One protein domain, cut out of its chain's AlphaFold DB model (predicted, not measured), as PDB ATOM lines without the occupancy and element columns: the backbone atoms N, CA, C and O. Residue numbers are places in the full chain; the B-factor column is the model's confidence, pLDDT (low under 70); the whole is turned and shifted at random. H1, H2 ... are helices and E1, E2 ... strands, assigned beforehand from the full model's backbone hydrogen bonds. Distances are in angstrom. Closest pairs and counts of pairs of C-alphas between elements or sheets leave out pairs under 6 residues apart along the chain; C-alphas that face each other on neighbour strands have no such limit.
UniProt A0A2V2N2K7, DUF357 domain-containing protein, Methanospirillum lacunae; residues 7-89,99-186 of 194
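AT A GLANCE: This is residues 7 to 89 and 99 to 186 of the 194 residues of the protein "DUF357 domain-containing protein" of Methanospirillum lacunae (UniProt A0A2V2N2K7). This is a bundle of six helices in two halves, H1 to H3 and H4 to H6, which meet where H3 and H6 cross in the middle. H1 and H2 pack on H3, H4 and H5 lie on either side of H6, and a small two-strand ribbon of E1 and E2 sits at one end, next to the last residues of H6. The printed part has 171 residues, mostly helix, in the order H1 H2 H3 H4 E1 H5 H6 E2; the two strands are antiparallel. It is compact, with a radius of gyration of the C-alphas of 15.6 A, and spans 46 by 34 by 28 A.

HOW THE PARTS SIT: H1, residues 7 to 18, and H2, residues 29 to 53, form a helical hairpin and only just touch, with 3 pairs of C-alphas within 8 A, the closest being Ser 14 and Leu 45 at 6.9 A. H2 and H3, residues 57 to 76, form another, at a shallow tilt of 21 degrees; their closest C-alphas are Ser 48 and Glu 60, 4.3 A apart. H3 and H6, residues 154 to 173, are the hubs and touch at a steep tilt of 40 degrees, the same way; the closest C-alphas are Gly 69 and Gly 166, 4.2 A apart. H4, residues 99 to 119, touches H6 at a shallow tilt of 34.8 degrees, only just short of steep, with the C-alphas of Arg 107 and Leu 158 closest at 4.9 A. H5, residues 130 to 147, has a kink of 32 degrees near residue 141 and forms a helical hairpin with H6; the closest C-alphas are Gly 142 and Gly 164, 4.2 A apart. E1, residues 121 to 123, and E2, residues 177 to 179, pair with N 122 to O 178 at 3.0 A and N 178 to O 122 at 2.8 A. Every O i to N i+4 pair is within hydrogen-bond range in H1, H2, H3, H4 and H6; in H5, 12 of 14 are. H1 is apart from H4, H5 and H6.

IN THESE COORDINATES: H1 begins at C-alpha 7 (340.857, -25.455, -1.346). H2, the longest helix, measures 36.6 A, H3 28.3 A, H4 30.2 A, H5 24.7 A and H6 28.2 A. E2 ends at C-alpha 179 (351.501, -11.165, -32.251).

THE WHOLE: The two C-alphas farthest apart, Arg 54 and Gly 128, are 48.5 A apart. Residues 90 to 98 are not printed, and C-alphas 89 and 99 stand 17.1 A apart across this cut. Residues 77 to 89 hold no named element. Of the links printed whole, none is long. The mean pLDDT of the printed part is 95.1, and no printed residue is under 70.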
ATOM      1  N   GLU A   7     341.416 -24.122  -1.087       94.81
ATOM      2  CA  GLU A   7     340.857 -25.455  -1.346       94.81
ATOM      3  C   GLU A   7     339.384 -25.390  -1.783       94.81
ATOM      4  O   GLU A   7     338.988 -26.030  -2.764       94.81
ATOM      5  N   GLN A   8     338.571 -24.571  -1.101       95.94
ATOM      6  CA  GLN A   8     337.176 -24.362  -1.488       95.94
ATOM      7  C   GLN A   8     337.095 -23.719  -2.872       95.94
ATOM      8  O   GLN A   8     336.312 -24.153  -3.710       95.94
ATOM      9  N   TYR A   9     337.937 -22.718  -3.135       97.25
ATOM     10  CA  TYR A   9     337.985 -22.053  -4.431       97.25
ATOM     11  C   TYR A   9     338.385 -23.005  -5.572       97.25
ATOM     12  O   TYR A   9     337.729 -23.005  -6.614       97.25
ATOM     13  N   ARG A  10     339.396 -23.862  -5.366       97.00
ATOM     14  CA  ARG A  10     339.792 -24.917  -6.316       97.00
ATOM     15  C   ARG A  10     338.634 -25.866  -6.607       97.00
ATOM     16  O   ARG A  10     338.353 -26.155  -7.772       97.00
ATOM     17  N   SER A  11     337.949 -26.311  -5.555       97.06
ATOM     18  CA  SER A  11     336.794 -27.209  -5.658       97.06
ATOM     19  C   SER A  11     335.639 -26.564  -6.424       97.06
ATOM     20  O   SER A  11     335.106 -27.170  -7.354       97.06
ATOM     21  N   ASP A  12     335.295 -25.318  -6.095       97.94
ATOM     22  CA  ASP A  12     334.214 -24.568  -6.741       97.94
ATOM     23  C   ASP A  12     334.509 -24.312  -8.223       97.94
ATOM     24  O   ASP A  12     333.634 -24.503  -9.070       97.94
ATOM     25  N   LEU A  13     335.745 -23.922  -8.557       98.19
ATOM     26  CA  LEU A  13     336.154 -23.663  -9.937       98.19
ATOM     27  C   LEU A  13     336.172 -24.954 -10.768       98.19
ATOM     28  O   LEU A  13     335.679 -24.970 -11.897       98.19
ATOM     29  N   SER A  14     336.668 -26.053 -10.195       98.00
ATOM     30  CA  SER A  14     336.692 -27.369 -10.850       98.00
ATOM     31  C   SER A  14     335.284 -27.915 -11.086       98.00
ATOM     32  O   SER A  14     334.991 -28.468 -12.151       98.00
ATOM     33  N   LEU A  15     334.381 -27.724 -10.119       97.94
ATOM     34  CA  LEU A  15     332.973 -28.089 -10.256       97.94
ATOM     35  C   LEU A  15     332.275 -27.231 -11.316       97.94
ATOM     36  O   LEU A  15     331.531 -27.763 -12.144       97.94
ATOM     37  N   ALA A  16     332.528 -25.920 -11.326       98.25
ATOM     38  CA  ALA A  16     332.014 -25.019 -12.353       98.25
ATOM     39  C   ALA A  16     332.473 -25.452 -13.754       98.25
ATOM     40  O   ALA A  16     331.651 -25.540 -14.665       98.25
ATOM     41  N   TYR A  17     333.756 -25.797 -13.911       98.25
ATOM     42  CA  TYR A  17     334.300 -26.269 -15.182       98.25
ATOM     43  C   TYR A  17     333.715 -27.623 -15.611       98.25
ATOM     44  O   TYR A  17     333.345 -27.796 -16.772       98.25
ATOM     45  N   SER A  18     333.545 -28.561 -14.675       97.44
ATOM     46  CA  SER A  18     332.934 -29.872 -14.950       97.44
ATOM     47  C   SER A  18     331.484 -29.755 -15.436       97.44
ATOM     48  O   SER A  18     331.031 -30.566 -16.241       97.44
ATOM     49  N   ASN A  19     330.768 -28.724 -14.982       97.38
ATOM     50  CA  ASN A  19     329.399 -28.421 -15.405       97.38
ATOM     51  C   ASN A  19     329.328 -27.525 -16.654       97.38
ATOM     52  O   ASN A  19     328.230 -27.247 -17.143       97.38
ATOM     53  N   ALA A  20     330.467 -27.051 -17.171       97.06
ATOM     54  CA  ALA A  20     330.500 -26.113 -18.282       97.06
ATOM     55  C   ALA A  20     330.083 -26.784 -19.596       97.06
ATOM     56  O   ALA A  20     330.701 -27.755 -20.053       97.06
ATOM     57  N   GLY A  21     329.074 -26.220 -20.258       94.69
ATOM     58  CA  GLY A  21     328.622 -26.671 -21.570       94.69
ATOM     59  C   GLY A  21     329.458 -26.103 -22.720       94.69
ATOM     60  O   GLY A  21     330.309 -25.232 -22.543       94.69
ATOM     61  N   SER A  22     329.217 -26.607 -23.928       92.38
ATOM     62  CA  SER A  22     329.641 -26.002 -25.197       92.38
ATOM     63  C   SER A  22     328.562 -26.273 -26.242       92.38
ATOM     64  O   SER A  22     327.980 -27.358 -26.256       92.38
ATOM     65  N   PHE A  23     328.312 -25.305 -27.122       85.62
ATOM     66  CA  PHE A  23     327.434 -25.480 -28.283       85.62
ATOM     67  C   PHE A  23     328.207 -25.701 -29.589       85.62
ATOM     68  O   PHE A  23     327.592 -25.941 -30.628       85.62
ATOM     69  N   GLN A  24     329.540 -25.607 -29.559       87.75
ATOM     70  CA  GLN A  24     330.355 -25.699 -30.766       87.75
ATOM     71  C   GLN A  24     330.484 -27.150 -31.228       87.75
ATOM     72  O   GLN A  24     330.838 -28.038 -30.449       87.75
ATOM     73  N   LEU A  25     330.202 -27.385 -32.511       82.12
ATOM     74  CA  LEU A  25     330.298 -28.713 -33.109       82.12
ATOM     75  C   LEU A  25     331.771 -29.145 -33.210       82.12
ATOM     76  O   LEU A  25     332.589 -28.373 -33.731       82.12
ATOM     77  N   PRO A  26     332.118 -30.373 -32.776       78.94
ATOM     78  CA  PRO A  26     333.453 -30.927 -32.982       78.94
ATOM     79  C   PRO A  26     333.839 -30.892 -34.468       78.94
ATOM     80  O   PRO A  26     332.993 -31.149 -35.326       78.94
ATOM     81  N   LYS A  27     335.117 -30.614 -34.768       84.69
ATOM     82  CA  LYS A  27     335.677 -30.504 -36.137       84.69
ATOM     83  C   LYS A  27     335.208 -29.292 -36.954       84.69
ATOM     84  O   LYS A  27     335.253 -29.306 -38.179       84.69
ATOM     85  N   THR A  28     334.764 -28.233 -36.282       93.75
ATOM     86  CA  THR A  28     334.652 -26.893 -36.878       93.75
ATOM     87  C   THR A  28     335.795 -26.014 -36.370       93.75
ATOM     88  O   THR A  28     336.306 -26.295 -35.286       93.75
ATOM     89  N   PRO A  29     336.169 -24.923 -37.065       93.25
ATOM     90  CA  PRO A  29     337.186 -24.001 -36.557       93.25
ATOM     91  C   PRO A  29     336.872 -23.479 -35.146       93.25
ATOM     92  O   PRO A  29     337.742 -23.450 -34.284       93.25
ATOM     93  N   LEU A  30     335.606 -23.150 -34.858       94.25
ATOM     94  CA  LEU A  30     335.201 -22.742 -33.507       94.25
ATOM     95  C   LEU A  30     335.233 -23.908 -32.513       94.25
ATOM     96  O   LEU A  30     335.620 -23.709 -31.368       94.25
ATOM     97  N   GLY A  31     334.888 -25.121 -32.948       94.88
ATOM     98  CA  GLY A  31     335.041 -26.333 -32.143       94.88
ATOM     99  C   GLY A  31     336.500 -26.629 -31.783       94.88
ATOM    100  O   GLY A  31     336.768 -27.039 -30.656       94.88
ATOM    101  N   ALA A  32     337.439 -26.372 -32.696       93.75
ATOM    102  CA  ALA A  32     338.873 -26.489 -32.448       93.75
ATOM    103  C   ALA A  32     339.373 -25.460 -31.428       93.75
ATOM    104  O   ALA A  32     340.074 -25.821 -30.484       93.75
ATOM    105  N   VAL A  33     338.948 -24.197 -31.558       95.25
ATOM    106  CA  VAL A  33     339.253 -23.161 -30.559       95.25
ATOM    107  C   VAL A  33     338.684 -23.546 -29.192       95.25
ATOM    108  O   VAL A  33     339.401 -23.482 -28.193       95.25
ATOM    109  N   THR A  34     337.432 -24.018 -29.130       96.56
ATOM    110  CA  THR A  34     336.839 -24.516 -27.879       96.56
ATOM    111  C   THR A  34     337.647 -25.669 -27.284       96.56
ATOM    112  O   THR A  34     337.824 -25.703 -26.068       96.56
ATOM    113  N   ALA A  35     338.124 -26.610 -28.103       95.38
ATOM    114  CA  ALA A  35     338.931 -27.733 -27.632       95.38
ATOM    115  C   ALA A  35     340.255 -27.258 -27.017       95.38
ATOM    116  O   ALA A  35     340.544 -27.627 -25.882       95.38
ATOM    117  N   GLY A  36     340.984 -26.366 -27.697       95.62
ATOM    118  CA  GLY A  36     342.230 -25.797 -27.169       95.62
ATOM    119  C   GLY A  36     342.021 -24.981 -25.889       95.62
ATOM    120  O   GLY A  36     342.786 -25.100 -24.941       95.62
ATOM    121  N   ILE A  37     340.937 -24.204 -25.796       96.94
ATOM    122  CA  ILE A  37     340.569 -23.499 -24.555       96.94
ATOM    123  C   ILE A  37     340.303 -24.492 -23.412       96.94
ATOM    124  O   ILE A  37     340.781 -24.295 -22.295       96.94
ATOM    125  N   ARG A  38     339.538 -25.561 -23.671       97.38
ATOM    126  CA  ARG A  38     339.230 -26.595 -22.668       97.38
ATOM    127  C   ARG A  38     340.479 -27.329 -22.201       97.38
ATOM    128  O   ARG A  38     340.597 -27.619 -21.012       97.38
ATOM    129  N   GLU A  39     341.393 -27.613 -23.119       97.44
ATOM    130  CA  GLU A  39     342.697 -28.183 -22.797       97.44
ATOM    131  C   GLU A  39     343.456 -27.272 -21.831       97.44
ATOM    132  O   GLU A  39     343.837 -27.725 -20.756       97.44
ATOM    133  N   MET A  40     343.574 -25.977 -22.137       98.06
ATOM    134  CA  MET A  40     344.273 -25.026 -21.268       98.06
ATOM    135  C   MET A  40     343.635 -24.925 -19.877       98.06
ATOM    136  O   MET A  40     344.338 -25.035 -18.874       98.06
ATOM    137  N   ILE A  41     342.307 -24.793 -19.785       98.50
ATOM    138  CA  ILE A  41     341.620 -24.752 -18.483       98.50
ATOM    139  C   ILE A  41     341.885 -26.049 -17.701       98.50
ATOM    140  O   ILE A  41     342.262 -26.000 -16.532       98.50
ATOM    141  N   SER A  42     341.728 -27.210 -18.344       98.38
ATOM    142  CA  SER A  42     341.912 -28.515 -17.698       98.38
ATOM    143  C   SER A  42     343.349 -28.744 -17.229       98.38
ATOM    144  O   SER A  42     343.552 -29.276 -16.135       98.38
ATOM    145  N   SER A  43     344.339 -28.348 -18.029       98.06
ATOM    146  CA  SER A  43     345.759 -28.492 -17.699       98.06
ATOM    147  C   SER A  43     346.114 -27.678 -16.461       98.06
ATOM    148  O   SER A  43     346.655 -28.232 -15.512       98.06
ATOM    149  N   TYR A  44     345.706 -26.410 -16.392       98.44
ATOM    150  CA  TYR A  44     346.033 -25.568 -15.239       98.44
ATOM    151  C   TYR A  44     345.225 -25.903 -13.975       98.44
ATOM    152  O   TYR A  44     345.741 -25.754 -12.866       98.44
ATOM    153  N   LEU A  45     343.996 -26.422 -14.108       98.38
ATOM    154  CA  LEU A  45     343.290 -27.029 -12.972       98.38
ATOM    155  C   LEU A  45     344.038 -28.271 -12.457       98.38
ATOM    156  O   LEU A  45     344.201 -28.431 -11.249       98.38
ATOM    157  N   THR A  46     344.553 -29.110 -13.357       98.00
ATOM    158  CA  THR A  46     345.342 -30.297 -12.988       98.00
ATOM    159  C   THR A  46     346.669 -29.910 -12.334       98.00
ATOM    160  O   THR A  46     347.009 -30.446 -11.281       98.00
ATOM    161  N   ASP A  47     347.387 -28.936 -12.896       97.94
ATOM    162  CA  ASP A  47     348.635 -28.420 -12.328       97.94
ATOM    163  C   ASP A  47     348.418 -27.863 -10.921       97.94
ATOM    164  O   ASP A  47     349.225 -28.112 -10.027       97.94
ATOM    165  N   SER A  48     347.299 -27.165 -10.688       97.62
ATOM    166  CA  SER A  48     346.971 -26.667  -9.351       97.62
ATOM    167  C   SER A  48     346.844 -27.788  -8.314       97.62
ATOM    168  O   SER A  48     347.347 -27.651  -7.202       97.62
ATOM    169  N   GLU A  49     346.265 -28.931  -8.686       96.62
ATOM    170  CA  GLU A  49     346.158 -30.093  -7.799       96.62
ATOM    171  C   GLU A  49     347.533 -30.729  -7.534       96.62
ATOM    172  O   GLU A  49     347.836 -31.127  -6.408       96.62
ATOM    173  N   VAL A  50     348.415 -30.762  -8.539       97.56
ATOM    174  CA  VAL A  50     349.803 -31.217  -8.360       97.56
ATOM    175  C   VAL A  50     350.572 -30.297  -7.409       97.56
ATOM    176  O   VAL A  50     351.328 -30.784  -6.566       97.56
ATOM    177  N   PHE A  51     350.397 -28.978  -7.517       97.50
ATOM    178  CA  PHE A  51     351.030 -28.020  -6.607       97.50
ATOM    179  C   PHE A  51     350.482 -28.123  -5.186       97.50
ATOM    180  O   PHE A  51     351.273 -28.107  -4.242       97.50
ATOM    181  N   TYR A  52     349.173 -28.328  -5.035       96.25
ATOM    182  CA  TYR A  52     348.548 -28.593  -3.742       96.25
ATOM    183  C   TYR A  52     349.186 -29.801  -3.040       96.25
ATOM    184  O   TYR A  52     349.612 -29.703  -1.890       96.25
ATOM    185  N   GLN A  53     349.352 -30.922  -3.751       96.69
ATOM    186  CA  GLN A  53     349.986 -32.136  -3.211       96.69
ATOM    187  C   GLN A  53     351.457 -31.943  -2.814       96.69
ATOM    188  O   GLN A  53     351.997 -32.727  -2.036       96.69
ATOM    189  N   ARG A  54     352.117 -30.920  -3.366       96.56
ATOM    190  CA  ARG A  54     353.504 -30.544  -3.056       96.56
ATOM    191  C   ARG A  54     353.601 -29.417  -2.030       96.56
ATOM    192  O   ARG A  54     354.704 -28.924  -1.804       96.56
ATOM    193  N   GLU A  55     352.475 -28.999  -1.454       95.62
ATOM    194  CA  GLU A  55     352.380 -27.876  -0.518       95.62
ATOM    195  C   GLU A  55     352.916 -26.556  -1.116       95.62
ATOM    196  O   GLU A  55     353.405 -25.676  -0.409       95.62
ATOM    197  N   ASP A  56     352.819 -26.390  -2.440       96.12
ATOM    198  CA  ASP A  56     353.322 -25.228  -3.181       96.12
ATOM    199  C   ASP A  56     352.203 -24.219  -3.473       96.12
ATOM    200  O   ASP A  56     351.732 -24.064  -4.605       96.12
ATOM    201  N   LEU A  57     351.769 -23.529  -2.418       96.25
ATOM    202  CA  LEU A  57     350.597 -22.648  -2.422       96.25
ATOM    203  C   LEU A  57     350.704 -21.510  -3.441       96.25
ATOM    204  O   LEU A  57     349.713 -21.141  -4.070       96.25
ATOM    205  N   VAL A  58     351.905 -20.955  -3.629       97.12
ATOM    206  CA  VAL A  58     352.140 -19.865  -4.589       97.12
ATOM    207  C   VAL A  58     351.892 -20.341  -6.023       97.12
ATOM    208  O   VAL A  58     351.277 -19.635  -6.830       97.12
ATOM    209  N   ASN A  59     352.366 -21.544  -6.360       97.50
ATOM    210  CA  ASN A  59     352.185 -22.095  -7.697       97.50
ATOM    211  C   ASN A  59     350.761 -22.600  -7.934       97.50
ATOM    212  O   ASN A  59     350.211 -22.318  -9.001       97.50
ATOM    213  N   GLU A  60     350.156 -23.239  -6.933       97.69
ATOM    214  CA  GLU A  60     348.744 -23.625  -6.949       97.69
ATOM    215  C   GLU A  60     347.844 -22.418  -7.236       97.69
ATOM    216  O   GLU A  60     347.047 -22.432  -8.177       97.69
ATOM    217  N   TYR A  61     348.005 -21.349  -6.451       97.88
ATOM    218  CA  TYR A  61     347.165 -20.163  -6.540       97.88
ATOM    219  C   TYR A  61     347.255 -19.493  -7.917       97.88
ATOM    220  O   TYR A  61     346.234 -19.224  -8.550       97.88
ATOM    221  N   ALA A  62     348.471 -19.281  -8.424       98.25
ATOM    222  CA  ALA A  62     348.667 -18.691  -9.747       98.25
ATOM    223  C   ALA A  62     348.066 -19.555 -10.873       98.25
ATOM    224  O   ALA A  62     347.447 -19.011 -11.787       98.25
ATOM    225  N   ALA A  63     348.207 -20.886 -10.802       98.50
ATOM    226  CA  ALA A  63     347.639 -21.797 -11.797       98.50
ATOM    227  C   ALA A  63     346.101 -21.733 -11.816       98.50
ATOM    228  O   ALA A  63     345.505 -21.626 -12.889       98.50
ATOM    229  N   LEU A  64     345.459 -21.697 -10.641       98.31
ATOM    230  CA  LEU A  64     344.001 -21.561 -10.530       98.31
ATOM    231  C   LEU A  64     343.490 -20.250 -11.113       98.31
ATOM    232  O   LEU A  64     342.481 -20.238 -11.818       98.31
ATOM    233  N   LEU A  65     344.165 -19.139 -10.816       98.44
ATOM    234  CA  LEU A  65     343.733 -17.832 -11.303       98.44
ATOM    235  C   LEU A  65     343.922 -17.710 -12.812       98.44
ATOM    236  O   LEU A  65     343.046 -17.177 -13.490       98.44
ATOM    237  N   TYR A  66     345.008 -18.271 -13.341       98.62
ATOM    238  CA  TYR A  66     345.225 -18.359 -14.779       98.62
ATOM    239  C   TYR A  66     344.144 -19.209 -15.470       98.62
ATOM    240  O   TYR A  66     343.531 -18.744 -16.433       98.62
ATOM    241  N   ALA A  67     343.820 -20.395 -14.937       98.69
ATOM    242  CA  ALA A  67     342.718 -21.225 -15.438       98.69
ATOM    243  C   ALA A  67     341.366 -20.490 -15.395       98.69
ATOM    244  O   ALA A  67     340.576 -20.573 -16.337       98.69
ATOM    245  N   HIS A  68     341.106 -19.737 -14.322       98.75
ATOM    246  CA  HIS A  68     339.896 -18.928 -14.194       98.75
ATOM    247  C   HIS A  68     339.838 -17.829 -15.266       98.75
ATOM    248  O   HIS A  68     338.795 -17.655 -15.891       98.75
ATOM    249  N   GLY A  69     340.952 -17.147 -15.550       98.62
ATOM    250  CA  GLY A  69     341.026 -16.150 -16.623       98.62
ATOM    251  C   GLY A  69     340.640 -16.725 -17.987       98.62
ATOM    252  O   GLY A  69     339.794 -16.161 -18.684       98.62
ATOM    253  N   TRP A  70     341.179 -17.902 -18.327       98.75
ATOM    254  CA  TRP A  70     340.781 -18.637 -19.532       98.75
ATOM    255  C   TRP A  70     339.293 -18.980 -19.546       98.75
ATOM    256  O   TRP A  70     338.627 -18.830 -20.573       98.75
ATOM    257  N   PHE A  71     338.764 -19.453 -18.418       98.62
ATOM    258  CA  PHE A  71     337.381 -19.902 -18.333       98.62
ATOM    259  C   PHE A  71     336.388 -18.740 -18.468       98.62
ATOM    260  O   PHE A  71     335.448 -18.822 -19.263       98.62
ATOM    261  N   ASP A  72     336.633 -17.625 -17.786       98.69
ATOM    262  CA  ASP A  72     335.809 -16.424 -17.918       98.69
ATOM    263  C   ASP A  72     335.860 -15.845 -19.334       98.69
ATOM    264  O   ASP A  72     334.818 -15.475 -19.887       98.69
ATOM    265  N   ALA A  73     337.043 -15.817 -19.955       98.56
ATOM    266  CA  ALA A  73     337.190 -15.391 -21.343       98.56
ATOM    267  C   ALA A  73     336.402 -16.292 -22.301       98.56
ATOM    268  O   ALA A  73     335.718 -15.804 -23.204       98.56
ATOM    269  N   ALA A  74     336.435 -17.605 -22.076       98.38
ATOM    270  CA  ALA A  74     335.701 -18.577 -22.874       98.38
ATOM    271  C   ALA A  74     334.178 -18.432 -22.745       98.38
ATOM    272  O   ALA A  74     333.468 -18.565 -23.746       98.38
ATOM    273  N   ILE A  75     333.675 -18.147 -21.537       98.31
ATOM    274  CA  ILE A  75     332.256 -17.844 -21.304       98.31
ATOM    275  C   ILE A  75     331.884 -16.535 -22.003       98.31
ATOM    276  O   ILE A  75     330.893 -16.483 -22.731       98.31
ATOM    277  N   TYR A  76     332.697 -15.490 -21.832       98.38
ATOM    278  CA  TYR A  76     332.465 -14.179 -22.439       98.38
ATOM    279  C   TYR A  76     332.404 -14.241 -23.971       98.38
ATOM    280  O   TYR A  76     331.528 -13.628 -24.581       98.38
ATOM    281  N   LEU A  77     333.300 -15.009 -24.593       97.50
ATOM    282  CA  LEU A  77     333.347 -15.198 -26.045       97.50
ATOM    283  C   LEU A  77     332.289 -16.177 -26.576       97.50
ATOM    284  O   LEU A  77     332.132 -16.306 -27.789       97.50
ATOM    285  N   GLY A  78     331.557 -16.865 -25.696       96.69
ATOM    286  CA  GLY A  78     330.529 -17.832 -26.082       96.69
ATOM    287  C   GLY A  78     331.073 -19.185 -26.554       96.69
ATOM    288  O   GLY A  78     330.348 -19.952 -27.192       96.69
ATOM    289  N   TYR A  79     332.333 -19.507 -26.244       97.06
ATOM    290  CA  TYR A  79     332.885 -20.849 -26.465       97.06
ATOM    291  C   TYR A  79     332.395 -21.848 -25.419       97.06
ATOM    292  O   TYR A  79     332.223 -23.025 -25.739       97.06
ATOM    293  N   LEU A  80     332.166 -21.379 -24.191       97.75
ATOM    294  CA  LEU A  80     331.649 -22.164 -23.077       97.75
ATOM    295  C   LEU A  80     330.396 -21.514 -22.488       97.75
ATOM    296  O   LEU A  80     330.170 -20.314 -22.627       97.75
ATOM    297  N   THR A  81     329.588 -22.317 -21.803       97.12
ATOM    298  CA  THR A  81     328.498 -21.825 -20.954       97.12
ATOM    299  C   THR A  81     328.744 -22.184 -19.502       97.12
ATOM    300  O   THR A  81     329.380 -23.193 -19.202       97.12
ATOM    301  N   GLY A  82     328.201 -21.375 -18.597       95.25
ATOM    302  CA  GLY A  82     328.304 -21.596 -17.163       95.25
ATOM    303  C   GLY A  82     328.499 -20.288 -16.414       95.25
ATOM    304  O   GLY A  82     328.364 -19.204 -16.980       95.25
ATOM    305  N   LEU A  83     328.805 -20.422 -15.130       95.25
ATOM    306  CA  LEU A  83     329.205 -19.334 -14.253       95.25
ATOM    307  C   LEU A  83     330.397 -19.817 -13.439       95.25
ATOM    308  O   LEU A  83     330.407 -20.955 -12.968       95.25
ATOM    309  N   THR A  84     331.376 -18.946 -13.268       97.44
ATOM    310  CA  THR A  84     332.533 -19.172 -12.408       97.44
ATOM    311  C   THR A  84     332.258 -18.671 -10.989       97.44
ATOM    312  O   THR A  84     331.393 -17.809 -10.776       97.44
ATOM    313  N   PRO A  85     332.940 -19.228  -9.971       97.12
ATOM    314  CA  PRO A  85     332.890 -18.662  -8.630       97.12
ATOM    315  C   PRO A  85     333.542 -17.269  -8.609       97.12
ATOM    316  O   PRO A  85     334.396 -16.978  -9.441       97.12
ATOM    317  N   PRO A  86     333.215 -16.404  -7.632       96.19
ATOM    318  CA  PRO A  86     333.963 -15.169  -7.425       96.19
ATOM    319  C   PRO A  86     335.461 -15.441  -7.243       96.19
ATOM    320  O   PRO A  86     335.842 -16.410  -6.583       96.19
ATOM    321  N   ILE A  87     336.302 -14.558  -7.786       94.25
ATOM    322  CA  ILE A  87     337.757 -14.642  -7.626       94.25
ATOM    323  C   ILE A  87     338.126 -14.622  -6.135       94.25
ATOM    324  O   ILE A  87     337.681 -13.757  -5.377       94.25
ATOM    325  N   TYR A  88     338.977 -15.563  -5.722       94.62
ATOM    326  CA  TYR A  88     339.546 -15.608  -4.377       94.62
ATOM    327  C   TYR A  88     340.800 -14.726  -4.282       94.62
ATOM    328  O   TYR A  88     341.797 -14.995  -4.951       94.62
ATOM    329  N   LEU A  89     340.765 -13.691  -3.438       93.75
ATOM    330  CA  LEU A  89     341.862 -12.729  -3.238       93.75
ATOM    331  C   LEU A  89     342.326 -12.719  -1.766       93.75
ATOM    332  O   LEU A  89     341.961 -11.809  -1.014       93.75
ATOM    333  N   GLN A  99     357.604 -19.596   1.999       96.19
ATOM    334  CA  GLN A  99     357.201 -19.352   0.610       96.19
ATOM    335  C   GLN A  99     357.158 -17.862   0.235       96.19
ATOM    336  O   GLN A  99     356.853 -17.535  -0.913       96.19
ATOM    337  N   HIS A 100     357.488 -16.941   1.149       94.94
ATOM    338  CA  HIS A 100     357.412 -15.493   0.887       94.94
ATOM    339  C   HIS A 100     358.365 -15.033  -0.220       94.94
ATOM    340  O   HIS A 100     357.966 -14.259  -1.088       94.94
ATOM    341  N   GLU A 101     359.599 -15.545  -0.249       95.69
ATOM    342  CA  GLU A 101     360.546 -15.228  -1.331       95.69
ATOM    343  C   GLU A 101     360.043 -15.732  -2.689       95.69
ATOM    344  O   GLU A 101     360.129 -15.021  -3.689       95.69
ATOM    345  N   ARG A 102     359.447 -16.933  -2.716       95.25
ATOM    346  CA  ARG A 102     358.837 -17.507  -3.924       95.25
ATOM    347  C   ARG A 102     357.652 -16.677  -4.402       95.25
ATOM    348  O   ARG A 102     357.510 -16.466  -5.602       95.25
ATOM    349  N   LEU A 103     356.808 -16.211  -3.483       96.88
ATOM    350  CA  LEU A 103     355.687 -15.331  -3.802       96.88
ATOM    351  C   LEU A 103     356.176 -14.049  -4.478       96.88
ATOM    352  O   LEU A 103     355.668 -13.687  -5.539       96.88
ATOM    353  N   LEU A 104     357.186 -13.398  -3.896       96.38
ATOM    354  CA  LEU A 104     357.744 -12.164  -4.443       96.38
ATOM    355  C   LEU A 104     358.378 -12.385  -5.824       96.38
ATOM    356  O   LEU A 104     358.094 -11.626  -6.750       96.38
ATOM    357  N   GLU A 105     359.202 -13.427  -5.978       96.81
ATOM    358  CA  GLU A 105     359.802 -13.789  -7.271       96.81
ATOM    359  C   GLU A 105     358.725 -14.025  -8.328       96.81
ATOM    360  O   GLU A 105     358.754 -13.400  -9.392       96.81
ATOM    361  N   LYS A 106     357.744 -14.882  -8.020       96.56
ATOM    362  CA  LYS A 106     356.726 -15.277  -8.988       96.56
ATOM    363  C   LYS A 106     355.845 -14.100  -9.383       96.56
ATOM    364  O   LYS A 106     355.574 -13.939 -10.571       96.56
ATOM    365  N   ARG A 107     355.438 -13.262  -8.421       96.81
ATOM    366  CA  ARG A 107     354.661 -12.043  -8.693       96.81
ATOM    367  C   ARG A 107     355.412 -11.123  -9.648       96.81
ATOM    368  O   ARG A 107     354.854 -10.774 -10.683       96.81
ATOM    369  N   ASN A 108     356.671 -10.797  -9.348       96.94
ATOM    370  CA  ASN A 108     357.484  -9.908 -10.188       96.94
ATOM    371  C   ASN A 108     357.670 -10.472 -11.602       96.94
ATOM    372  O   ASN A 108     357.565  -9.749 -12.591       96.94
ATOM    373  N   ARG A 109     357.930 -11.777 -11.715       97.00
ATOM    374  CA  ARG A 109     358.088 -12.427 -13.018       97.00
ATOM    375  C   ARG A 109     356.796 -12.392 -13.834       97.00
ATOM    376  O   ARG A 109     356.847 -12.081 -15.018       97.00
ATOM    377  N   TYR A 110     355.653 -12.686 -13.216       97.25
ATOM    378  CA  TYR A 110     354.356 -12.681 -13.901       97.25
ATOM    379  C   TYR A 110     353.922 -11.267 -14.300       97.25
ATOM    380  O   TYR A 110     353.348 -11.090 -15.371       97.25
ATOM    381  N   GLU A 111     354.218 -10.265 -13.471       95.88
ATOM    382  CA  GLU A 111     353.991  -8.853 -13.785       95.88
ATOM    383  C   GLU A 111     354.710  -8.452 -15.078       95.88
ATOM    384  O   GLU A 111     354.075  -7.935 -15.998       95.88
ATOM    385  N   LEU A 112     356.006  -8.770 -15.181       95.94
ATOM    386  CA  LEU A 112     356.794  -8.508 -16.385       95.94
ATOM    387  C   LEU A 112     356.254  -9.275 -17.598       95.94
ATOM    388  O   LEU A 112     356.092  -8.689 -18.663       95.94
ATOM    389  N   MET A 113     355.909 -10.556 -17.434       95.75
ATOM    390  CA  MET A 113     355.349 -11.366 -18.522       95.75
ATOM    391  C   MET A 113     354.038 -10.783 -19.070       95.75
ATOM    392  O   MET A 113     353.895 -10.654 -20.284       95.75
ATOM    393  N   LEU A 114     353.094 -10.394 -18.203       96.50
ATOM    394  CA  LEU A 114     351.830  -9.784 -18.632       96.50
ATOM    395  C   LEU A 114     352.053  -8.421 -19.288       96.50
ATOM    396  O   LEU A 114     351.450  -8.141 -20.326       96.50
ATOM    397  N   HIS A 115     352.923  -7.590 -18.716       95.88
ATOM    398  CA  HIS A 115     353.289  -6.312 -19.317       95.88
ATOM    399  C   HIS A 115     353.855  -6.499 -20.736       95.88
ATOM    400  O   HIS A 115     353.386  -5.865 -21.686       95.88
ATOM    401  N   ASP A 116     354.811  -7.412 -20.900       95.50
ATOM    402  CA  ASP A 116     355.463  -7.663 -22.185       95.50
ATOM    403  C   ASP A 116     354.501  -8.283 -23.202       95.50
ATOM    404  O   ASP A 116     354.514  -7.897 -24.373       95.50
ATOM    405  N   ALA A 117     353.615  -9.180 -22.768       95.00
ATOM    406  CA  ALA A 117     352.561  -9.737 -23.609       95.00
ATOM    407  C   ALA A 117     351.604  -8.659 -24.131       95.00
ATOM    408  O   ALA A 117     351.341  -8.608 -25.333       95.00
ATOM    409  N   LEU A 118     351.128  -7.757 -23.264       96.94
ATOM    410  CA  LEU A 118     350.262  -6.638 -23.658       96.94
ATOM    411  C   LEU A 118     350.954  -5.696 -24.653       96.94
ATOM    412  O   LEU A 118     350.313  -5.203 -25.585       96.94
ATOM    413  N   GLY A 119     352.259  -5.466 -24.478       96.31
ATOM    414  CA  GLY A 119     353.083  -4.696 -25.415       96.31
ATOM    415  C   GLY A 119     353.381  -5.420 -26.733       96.31
ATOM    416  O   GLY A 119     353.810  -4.787 -27.694       96.31
ATOM    417  N   SER A 120     353.139  -6.730 -26.793       96.56
ATOM    418  CA  SER A 120     353.477  -7.598 -27.926       96.56
ATOM    419  C   SER A 120     352.274  -7.983 -28.794       96.56
ATOM    420  O   SER A 120     352.442  -8.736 -29.757       96.56
ATOM    421  N   ILE A 121     351.078  -7.466 -28.484       97.50
ATOM    422  CA  ILE A 121     349.836  -7.767 -29.208       97.50
ATOM    423  C   ILE A 121     349.145  -6.532 -29.795       97.50
ATOM    424  O   ILE A 121     349.044  -5.468 -29.175       97.50
ATOM    425  N   GLU A 122     348.554  -6.719 -30.973       97.50
ATOM    426  CA  GLU A 122     347.641  -5.768 -31.612       97.50
ATOM    427  C   GLU A 122     346.277  -6.411 -31.857       97.50
ATOM    428  O   GLU A 122     346.182  -7.611 -32.099       97.50
ATOM    429  N   ILE A 123     345.200  -5.623 -31.806       98.38
ATOM    430  CA  ILE A 123     343.850  -6.125 -32.090       98.38
ATOM    431  C   ILE A 123     343.761  -6.521 -33.567       98.38
ATOM    432  O   ILE A 123     343.998  -5.693 -34.445       98.38
ATOM    433  N   ALA A 124     343.402  -7.778 -33.835       98.12
ATOM    434  CA  ALA A 124     343.320  -8.306 -35.195       98.12
ATOM    435  C   ALA A 124     341.995  -7.975 -35.914       98.12
ATOM    436  O   ALA A 124     342.040  -7.596 -37.089       98.12
ATOM    437  N   PRO A 125     340.808  -8.082 -35.274       97.88
ATOM    438  CA  PRO A 125     339.549  -7.762 -35.942       97.88
ATOM    439  C   PRO A 125     339.426  -6.276 -36.326       97.88
ATOM    440  O   PRO A 125     339.896  -5.406 -35.596       97.88
ATOM    441  N   PRO A 126     338.724  -5.935 -37.421       96.31
ATOM    442  CA  PRO A 126     338.504  -4.545 -37.818       96.31
ATOM    443  C   PRO A 126     337.541  -3.823 -36.862       96.31
ATOM    444  O   PRO A 126     336.567  -4.420 -36.392       96.31
ATOM    445  N   SER A 127     337.752  -2.517 -36.651       93.19
ATOM    446  CA  SER A 127     337.096  -1.686 -35.620       93.19
ATOM    447  C   SER A 127     335.564  -1.604 -35.650       93.19
ATOM    448  O   SER A 127     334.954  -1.216 -34.658       93.19
ATOM    449  N   GLY A 128     334.923  -1.990 -36.755       91.56
ATOM    450  CA  GLY A 128     333.460  -2.067 -36.876       91.56
ATOM    451  C   GLY A 128     332.853  -3.439 -36.561       91.56
ATOM    452  O   GLY A 128     331.634  -3.588 -36.618       91.56
ATOM    453  N   SER A 129     333.669  -4.457 -36.276       97.06
ATOM    454  CA  SER A 129     333.186  -5.818 -36.026       97.06
ATOM    455  C   SER A 129     332.849  -6.052 -34.547       97.06
ATOM    456  O   SER A 129     333.533  -5.518 -33.671       97.06
ATOM    457  N   PRO A 130     331.868  -6.917 -34.223       96.94
ATOM    458  CA  PRO A 130     331.635  -7.345 -32.841       96.94
ATOM    459  C   PRO A 130     332.880  -7.954 -32.178       96.94
ATOM    460  O   PRO A 130     333.095  -7.774 -30.981       96.94
ATOM    461  N   LEU A 131     333.732  -8.625 -32.963       97.56
ATOM    462  CA  LEU A 131     334.981  -9.213 -32.476       97.56
ATOM    463  C   LEU A 131     336.023  -8.161 -32.088       97.56
ATOM    464  O   LEU A 131     336.814  -8.417 -31.187       97.56
ATOM    465  N   TYR A 132     336.006  -6.967 -32.688       98.31
ATOM    466  CA  TYR A 132     336.853  -5.869 -32.221       98.31
ATOM    467  C   TYR A 132     336.440  -5.413 -30.824       98.31
ATOM    468  O   TYR A 132     337.288  -5.280 -29.948       98.31
ATOM    469  N   THR A 133     335.137  -5.244 -30.579       98.12
ATOM    470  CA  THR A 133     334.628  -4.916 -29.240       98.12
ATOM    471  C   THR A 133     335.026  -5.984 -28.219       98.12
ATOM    472  O   THR A 133     335.463  -5.642 -27.120       98.12
ATOM    473  N   ALA A 134     334.937  -7.264 -28.594       98.38
ATOM    474  CA  ALA A 134     335.394  -8.365 -27.752       98.38
ATOM    475  C   ALA A 134     336.908  -8.301 -27.483       98.38
ATOM    476  O   ALA A 134     337.328  -8.414 -26.334       98.38
ATOM    477  N   ALA A 135     337.725  -8.052 -28.510       98.56
ATOM    478  CA  ALA A 135     339.176  -7.928 -28.380       98.56
ATOM    479  C   ALA A 135     339.584  -6.746 -27.481       98.56
ATOM    480  O   ALA A 135     340.439  -6.905 -26.612       98.56
ATOM    481  N   VAL A 136     338.937  -5.582 -27.628       98.31
ATOM    482  CA  VAL A 136     339.139  -4.417 -26.745       98.31
ATOM    483  C   VAL A 136     338.807  -4.775 -25.299       98.31
ATOM    484  O   VAL A 136     339.574  -4.452 -24.394       98.31
ATOM    485  N   TYR A 137     337.681  -5.454 -25.068       98.38
ATOM    486  CA  TYR A 137     337.281  -5.848 -23.720       98.38
ATOM    487  C   TYR A 137     338.263  -6.844 -23.092       98.38
ATOM    488  O   TYR A 137     338.644  -6.675 -21.936       98.38
ATOM    489  N   ILE A 138     338.712  -7.844 -23.851       98.44
ATOM    490  CA  ILE A 138     339.694  -8.828 -23.379       98.44
ATOM    491  C   ILE A 138     341.032  -8.159 -23.072       98.44
ATOM    492  O   ILE A 138     341.594  -8.386 -22.003       98.44
ATOM    493  N   ARG A 139     341.518  -7.283 -23.959       98.25
ATOM    494  CA  ARG A 139     342.745  -6.514 -23.715       98.25
ATOM    495  C   ARG A 139     342.630  -5.698 -22.429       98.25
ATOM    496  O   ARG A 139     343.523  -5.750 -21.588       98.25
ATOM    497  N   LYS A 140     341.483  -5.040 -22.232       97.44
ATOM    498  CA  LYS A 140     341.197  -4.288 -21.011       97.44
ATOM    499  C   LYS A 140     341.256  -5.165 -19.754       97.44
ATOM    500  O   LYS A 140     341.726  -4.690 -18.731       97.44
ATOM    501  N   LYS A 141     340.842  -6.438 -19.805       97.25
ATOM    502  CA  LYS A 141     340.975  -7.356 -18.655       97.25
ATOM    503  C   LYS A 141     342.426  -7.600 -18.245       97.25
ATOM    504  O   LYS A 141     342.683  -7.706 -17.050       97.25
ATOM    505  N   GLY A 142     343.352  -7.645 -19.202       95.88
ATOM    506  CA  GLY A 142     344.787  -7.695 -18.914       95.88
ATOM    507  C   GLY A 142     345.338  -6.363 -18.392       95.88
ATOM    508  O   GLY A 142     346.108  -6.351 -17.440       95.88
ATOM    509  N   GLU A 143     344.915  -5.233 -18.966       96.06
ATOM    510  CA  GLU A 143     345.395  -3.892 -18.577       96.06
ATOM    511  C   GLU A 143     344.863  -3.427 -17.209       96.06
ATOM    512  O   GLU A 143     345.588  -2.794 -16.437       96.06
ATOM    513  N   ASP A 144     343.609  -3.759 -16.881       92.88
ATOM    514  CA  ASP A 144     342.946  -3.357 -15.633       92.88
ATOM    515  C   ASP A 144     343.703  -3.864 -14.399       92.88
ATOM    516  O   ASP A 144     343.642  -3.208 -13.356       92.88
ATOM    517  N   VAL A 145     344.461  -4.966 -14.536       88.25
ATOM    518  CA  VAL A 145     345.384  -5.488 -13.515       88.25
ATOM    519  C   VAL A 145     346.261  -4.371 -12.945       88.25
ATOM    520  O   VAL A 145     346.343  -4.249 -11.725       88.25
ATOM    521  N   PHE A 146     346.829  -3.524 -13.808       87.25
ATOM    522  CA  PHE A 146     347.782  -2.472 -13.438       87.25
ATOM    523  C   PHE A 146     347.139  -1.105 -13.196       87.25
ATOM    524  O   PHE A 146     347.671  -0.290 -12.447       87.25
ATOM    525  N   LEU A 147     346.016  -0.823 -13.859       83.69
ATOM    526  CA  LEU A 147     345.463   0.533 -13.908       83.69
ATOM    527  C   LEU A 147     344.417   0.807 -12.826       83.69
ATOM    528  O   LEU A 147     344.268   1.954 -12.409       83.69
ATOM    529  N   ASN A 148     343.673  -0.217 -12.395       79.44
ATOM    530  CA  ASN A 148     342.416  -0.016 -11.667       79.44
ATOM    531  C   ASN A 148     342.267  -0.867 -10.394       79.44
ATOM    532  O   ASN A 148     341.198  -0.843  -9.784       79.44
ATOM    533  N   ASN A 149     343.302  -1.599  -9.963       75.19
ATOM    534  CA  ASN A 149     343.209  -2.468  -8.787       75.19
ATOM    535  C   ASN A 149     343.879  -1.858  -7.549       75.19
ATOM    536  O   ASN A 149     345.098  -1.722  -7.524       75.19
ATOM    537  N   PRO A 150     343.120  -1.546  -6.480       76.94
ATOM    538  CA  PRO A 150     343.663  -1.002  -5.234       76.94
ATOM    539  C   PRO A 150     344.187  -2.096  -4.283       76.94
ATOM    540  O   PRO A 150     344.215  -1.894  -3.069       76.94
ATOM    541  N   VAL A 151     344.520  -3.283  -4.802       84.75
ATOM    542  CA  VAL A 151     345.057  -4.369  -3.972       84.75
ATOM    543  C   VAL A 151     346.458  -4.008  -3.486       84.75
ATOM    544  O   VAL A 151     347.168  -3.252  -4.139       84.75
ATOM    545  N   THR A 152     346.834  -4.507  -2.311       82.12
ATOM    546  CA  THR A 152     348.109  -4.141  -1.659       82.12
ATOM    547  C   THR A 152     348.931  -5.345  -1.201       82.12
ATOM    548  O   THR A 152     350.026  -5.163  -0.677       82.12
ATOM    549  N   GLY A 153     348.408  -6.566  -1.367       92.00
ATOM    550  CA  GLY A 153     349.100  -7.808  -1.021       92.00
ATOM    551  C   GLY A 153     349.628  -8.527  -2.257       92.00
ATOM    552  O   GLY A 153     348.936  -8.599  -3.278       92.00
ATOM    553  N   TYR A 154     350.816  -9.119  -2.148       94.81
ATOM    554  CA  TYR A 154     351.469  -9.836  -3.244       94.81
ATOM    555  C   TYR A 154     350.660 -11.036  -3.744       94.81
ATOM    556  O   TYR A 154     350.710 -11.345  -4.935       94.81
ATOM    557  N   MET A 155     349.885 -11.694  -2.878       95.00
ATOM    558  CA  MET A 155     348.949 -12.738  -3.295       95.00
ATOM    559  C   MET A 155     347.862 -12.174  -4.199       95.00
ATOM    560  O   MET A 155     347.621 -12.699  -5.279       95.00
ATOM    561  N   GLN A 156     347.226 -11.082  -3.791       95.44
ATOM    562  CA  GLN A 156     346.148 -10.472  -4.567       95.44
ATOM    563  C   GLN A 156     346.666  -9.970  -5.918       95.44
ATOM    564  O   GLN A 156     346.027 -10.207  -6.943       95.44
ATOM    565  N   GLU A 157     347.845  -9.345  -5.927       96.12
ATOM    566  CA  GLU A 157     348.533  -8.923  -7.150       96.12
ATOM    567  C   GLU A 157     348.824 -10.112  -8.069       96.12
ATOM    568  O   GLU A 157     348.376 -10.120  -9.215       96.12
ATOM    569  N   LEU A 158     349.503 -11.153  -7.568       97.19
ATOM    570  CA  LEU A 158     349.808 -12.360  -8.344       97.19
ATOM    571  C   LEU A 158     348.537 -12.988  -8.928       97.19
ATOM    572  O   LEU A 158     348.539 -13.436 -10.077       97.19
ATOM    573  N   GLY A 159     347.455 -13.013  -8.152       97.06
ATOM    574  CA  GLY A 159     346.183 -13.580  -8.577       97.06
ATOM    575  C   GLY A 159     345.553 -12.802  -9.724       97.06
ATOM    576  O   GLY A 159     345.169 -13.398 -10.729       97.06
ATOM    577  N   LEU A 160     345.500 -11.475  -9.608       97.44
ATOM    578  CA  LEU A 160     344.955 -10.609 -10.653       97.44
ATOM    579  C   LEU A 160     345.820 -10.616 -11.915       97.44
ATOM    580  O   LEU A 160     345.267 -10.692 -13.010       97.44
ATOM    581  N   ILE A 161     347.149 -10.619 -11.777       97.81
ATOM    582  CA  ILE A 161     348.076 -10.756 -12.908       97.81
ATOM    583  C   ILE A 161     347.851 -12.091 -13.620       97.81
ATOM    584  O   ILE A 161     347.642 -12.109 -14.830       97.81
ATOM    585  N   SER A 162     347.826 -13.204 -12.881       98.25
ATOM    586  CA  SER A 162     347.613 -14.540 -13.458       98.25
ATOM    587  C   SER A 162     346.256 -14.638 -14.161       98.25
ATOM    588  O   SER A 162     346.170 -15.149 -15.277       98.25
ATOM    589  N   TYR A 163     345.206 -14.090 -13.544       98.31
ATOM    590  CA  TYR A 163     343.865 -14.019 -14.121       98.31
ATOM    591  C   TYR A 163     343.826 -13.190 -15.409       98.31
ATOM    592  O   TYR A 163     343.322 -13.663 -16.428       98.31
ATOM    593  N   GLY A 164     344.399 -11.983 -15.399       98.00
ATOM    594  CA  GLY A 164     344.499 -11.132 -16.587       98.00
ATOM    595  C   GLY A 164     345.288 -11.802 -17.712       98.00
ATOM    596  O   GLY A 164     344.885 -11.727 -18.871       98.00
ATOM    597  N   TYR A 165     346.353 -12.532 -17.377       97.31
ATOM    598  CA  TYR A 165     347.143 -13.285 -18.351       97.31
ATOM    599  C   TYR A 165     346.319 -14.391 -19.029       97.31
ATOM    600  O   TYR A 165     346.350 -14.515 -20.252       97.31
ATOM    601  N   GLY A 166     345.488 -15.113 -18.266       98.25
ATOM    602  CA  GLY A 166     344.560 -16.107 -18.819       98.25
ATOM    603  C   GLY A 166     343.550 -15.512 -19.810       98.25
ATOM    604  O   GLY A 166     343.248 -16.130 -20.829       98.25
ATOM    605  N   TRP A 167     343.075 -14.285 -19.569       98.56
ATOM    606  CA  TRP A 167     342.224 -13.564 -20.525       98.56
ATOM    607  C   TRP A 167     342.949 -13.253 -21.839       98.56
ATOM    608  O   TRP A 167     342.380 -13.451 -22.915       98.56
ATOM    609  N   ILE A 168     344.189 -12.766 -21.758       98.19
ATOM    610  CA  ILE A 168     344.987 -12.405 -22.937       98.19
ATOM    611  C   ILE A 168     345.274 -13.631 -23.802       98.19
ATOM    612  O   ILE A 168     345.000 -13.602 -25.007       98.19
ATOM    613  N   ASP A 169     345.736 -14.726 -23.198       97.62
ATOM    614  CA  ASP A 169     346.041 -15.946 -23.946       97.62
ATOM    615  C   ASP A 169     344.785 -16.593 -24.549       97.62
ATOM    616  O   ASP A 169     344.825 -17.075 -25.686       97.62
ATOM    617  N   ALA A 170     343.640 -16.528 -23.861       98.06
ATOM    618  CA  ALA A 170     342.363 -16.962 -24.428       98.06
ATOM    619  C   ALA A 170     341.952 -16.135 -25.652       98.06
ATOM    620  O   ALA A 170     341.483 -16.691 -26.650       98.06
ATOM    621  N   GLY A 171     342.165 -14.817 -25.613       98.19
ATOM    622  CA  GLY A 171     341.919 -13.943 -26.760       98.19
ATOM    623  C   GLY A 171     342.832 -14.252 -27.947       98.19
ATOM    624  O   GLY A 171     342.362 -14.291 -29.085       98.19
ATOM    625  N   LEU A 172     344.113 -14.533 -27.696       96.81
ATOM    626  CA  LEU A 172     345.061 -14.973 -28.728       96.81
ATOM    627  C   LEU A 172     344.641 -16.298 -29.350       96.81
ATOM    628  O   LEU A 172     344.582 -16.412 -30.574       96.81
ATOM    629  N   ARG A 173     344.273 -17.272 -28.516       95.81
ATOM    630  CA  ARG A 173     343.777 -18.577 -28.967       95.81
ATOM    631  C   ARG A 173     342.518 -18.457 -29.823       95.81
ATOM    632  O   ARG A 173     342.333 -19.242 -30.748       95.81
ATOM    633  N   ALA A 174     341.678 -17.467 -29.535       96.50
ATOM    634  CA  ALA A 174     340.486 -17.143 -30.312       96.50
ATOM    635  C   ALA A 174     340.761 -16.291 -31.569       96.50
ATOM    636  O   ALA A 174     339.820 -15.947 -32.285       96.50
ATOM    637  N   GLY A 175     342.020 -15.939 -31.852       96.44
ATOM    638  CA  GLY A 175     342.403 -15.148 -33.025       96.44
ATOM    639  C   GLY A 175     342.031 -13.665 -32.934       96.44
ATOM    640  O   GLY A 175     341.866 -13.004 -33.957       96.44
ATOM    641  N   LEU A 176     341.865 -13.126 -31.723       98.06
ATOM    642  CA  LEU A 176     341.498 -11.719 -31.510       98.06
ATOM    643  C   LEU A 176     342.693 -10.766 -31.544       98.06
ATOM    644  O   LEU A 176     342.509  -9.549 -31.633       98.06
ATOM    645  N   PHE A 177     343.904 -11.313 -31.492       98.00
ATOM    646  CA  PHE A 177     345.134 -10.546 -31.456       98.00
ATOM    647  C   PHE A 177     346.154 -11.071 -32.464       98.00
ATOM    648  O   PHE A 177     346.306 -12.279 -32.636       98.00
ATOM    649  N   ASN A 178     346.876 -10.148 -33.092       95.50
ATOM    650  CA  ASN A 178     348.104 -10.434 -33.820       95.50
ATOM    651  C   ASN A 178     349.281 -10.323 -32.854       95.50
ATOM    652  O   ASN A 178     349.351  -9.374 -32.073       95.50
ATOM    653  N   ILE A 179     350.226 -11.251 -32.959       93.00
ATOM    654  CA  ILE A 179     351.501 -11.165 -32.251       93.00
ATOM    655  C   ILE A 179     352.453 -10.322 -33.096       93.00
ATOM    656  O   ILE A 179     352.829 -10.720 -34.198       93.00
ATOM    657  N   VAL A 180     352.849  -9.163 -32.573       92.81
ATOM    658  CA  VAL A 180     353.760  -8.225 -33.252       92.81
ATOM    659  C   VAL A 180     355.176  -8.241 -32.669       92.81
ATOM    660  O   VAL A 180     356.103  -7.731 -33.295       92.81
ATOM    661  N   ALA A 181     355.364  -8.870 -31.504       81.12
ATOM    662  CA  ALA A 181     356.661  -9.104 -30.871       81.12
ATOM    663  C   ALA A 181     356.621 -10.354 -29.965       81.12
ATOM    664  O   ALA A 181     355.554 -10.869 -29.666       81.12
ATOM    665  N   ASN A 182     357.784 -10.856 -29.538       82.94
ATOM    666  CA  ASN A 182     357.930 -11.879 -28.483       82.94
ATOM    667  C   ASN A 182     356.956 -13.090 -28.544       82.94
ATOM    668  O   ASN A 182     356.290 -13.389 -27.555       82.94
ATOM    669  N   PRO A 183     356.889 -13.853 -29.655       78.44
ATOM    670  CA  PRO A 183     355.909 -14.938 -29.820       78.44
ATOM    671  C   PRO A 183     356.006 -16.064 -28.779       78.44
ATOM    672  O   PRO A 183     355.020 -16.737 -28.513       78.44
ATOM    673  N   HIS A 184     357.176 -16.247 -28.163       77.00
ATOM    674  CA  HIS A 184     357.422 -17.254 -27.127       77.00
ATOM    675  C   HIS A 184     356.694 -16.982 -25.799       77.00
ATOM    676  O   HIS A 184     356.695 -17.847 -24.928       77.00
ATOM    677  N   LEU A 185     356.101 -15.797 -25.622       76.12
ATOM    678  CA  LEU A 185     355.314 -15.458 -24.432       76.12
ATOM    679  C   LEU A 185     353.907 -16.074 -24.443       76.12
ATOM    680  O   LEU A 185     353.229 -16.027 -23.418       76.12
ATOM    681  N   PHE A 186     353.482 -16.640 -25.578       73.50
ATOM    682  CA  PHE A 186     352.103 -17.045 -25.833       73.50
ATOM    683  C   PHE A 186     351.978 -18.539 -26.123       73.50
ATOM    684  O   PHE A 186     352.857 -19.157 -26.723       73.50
TER     685      PHE A 186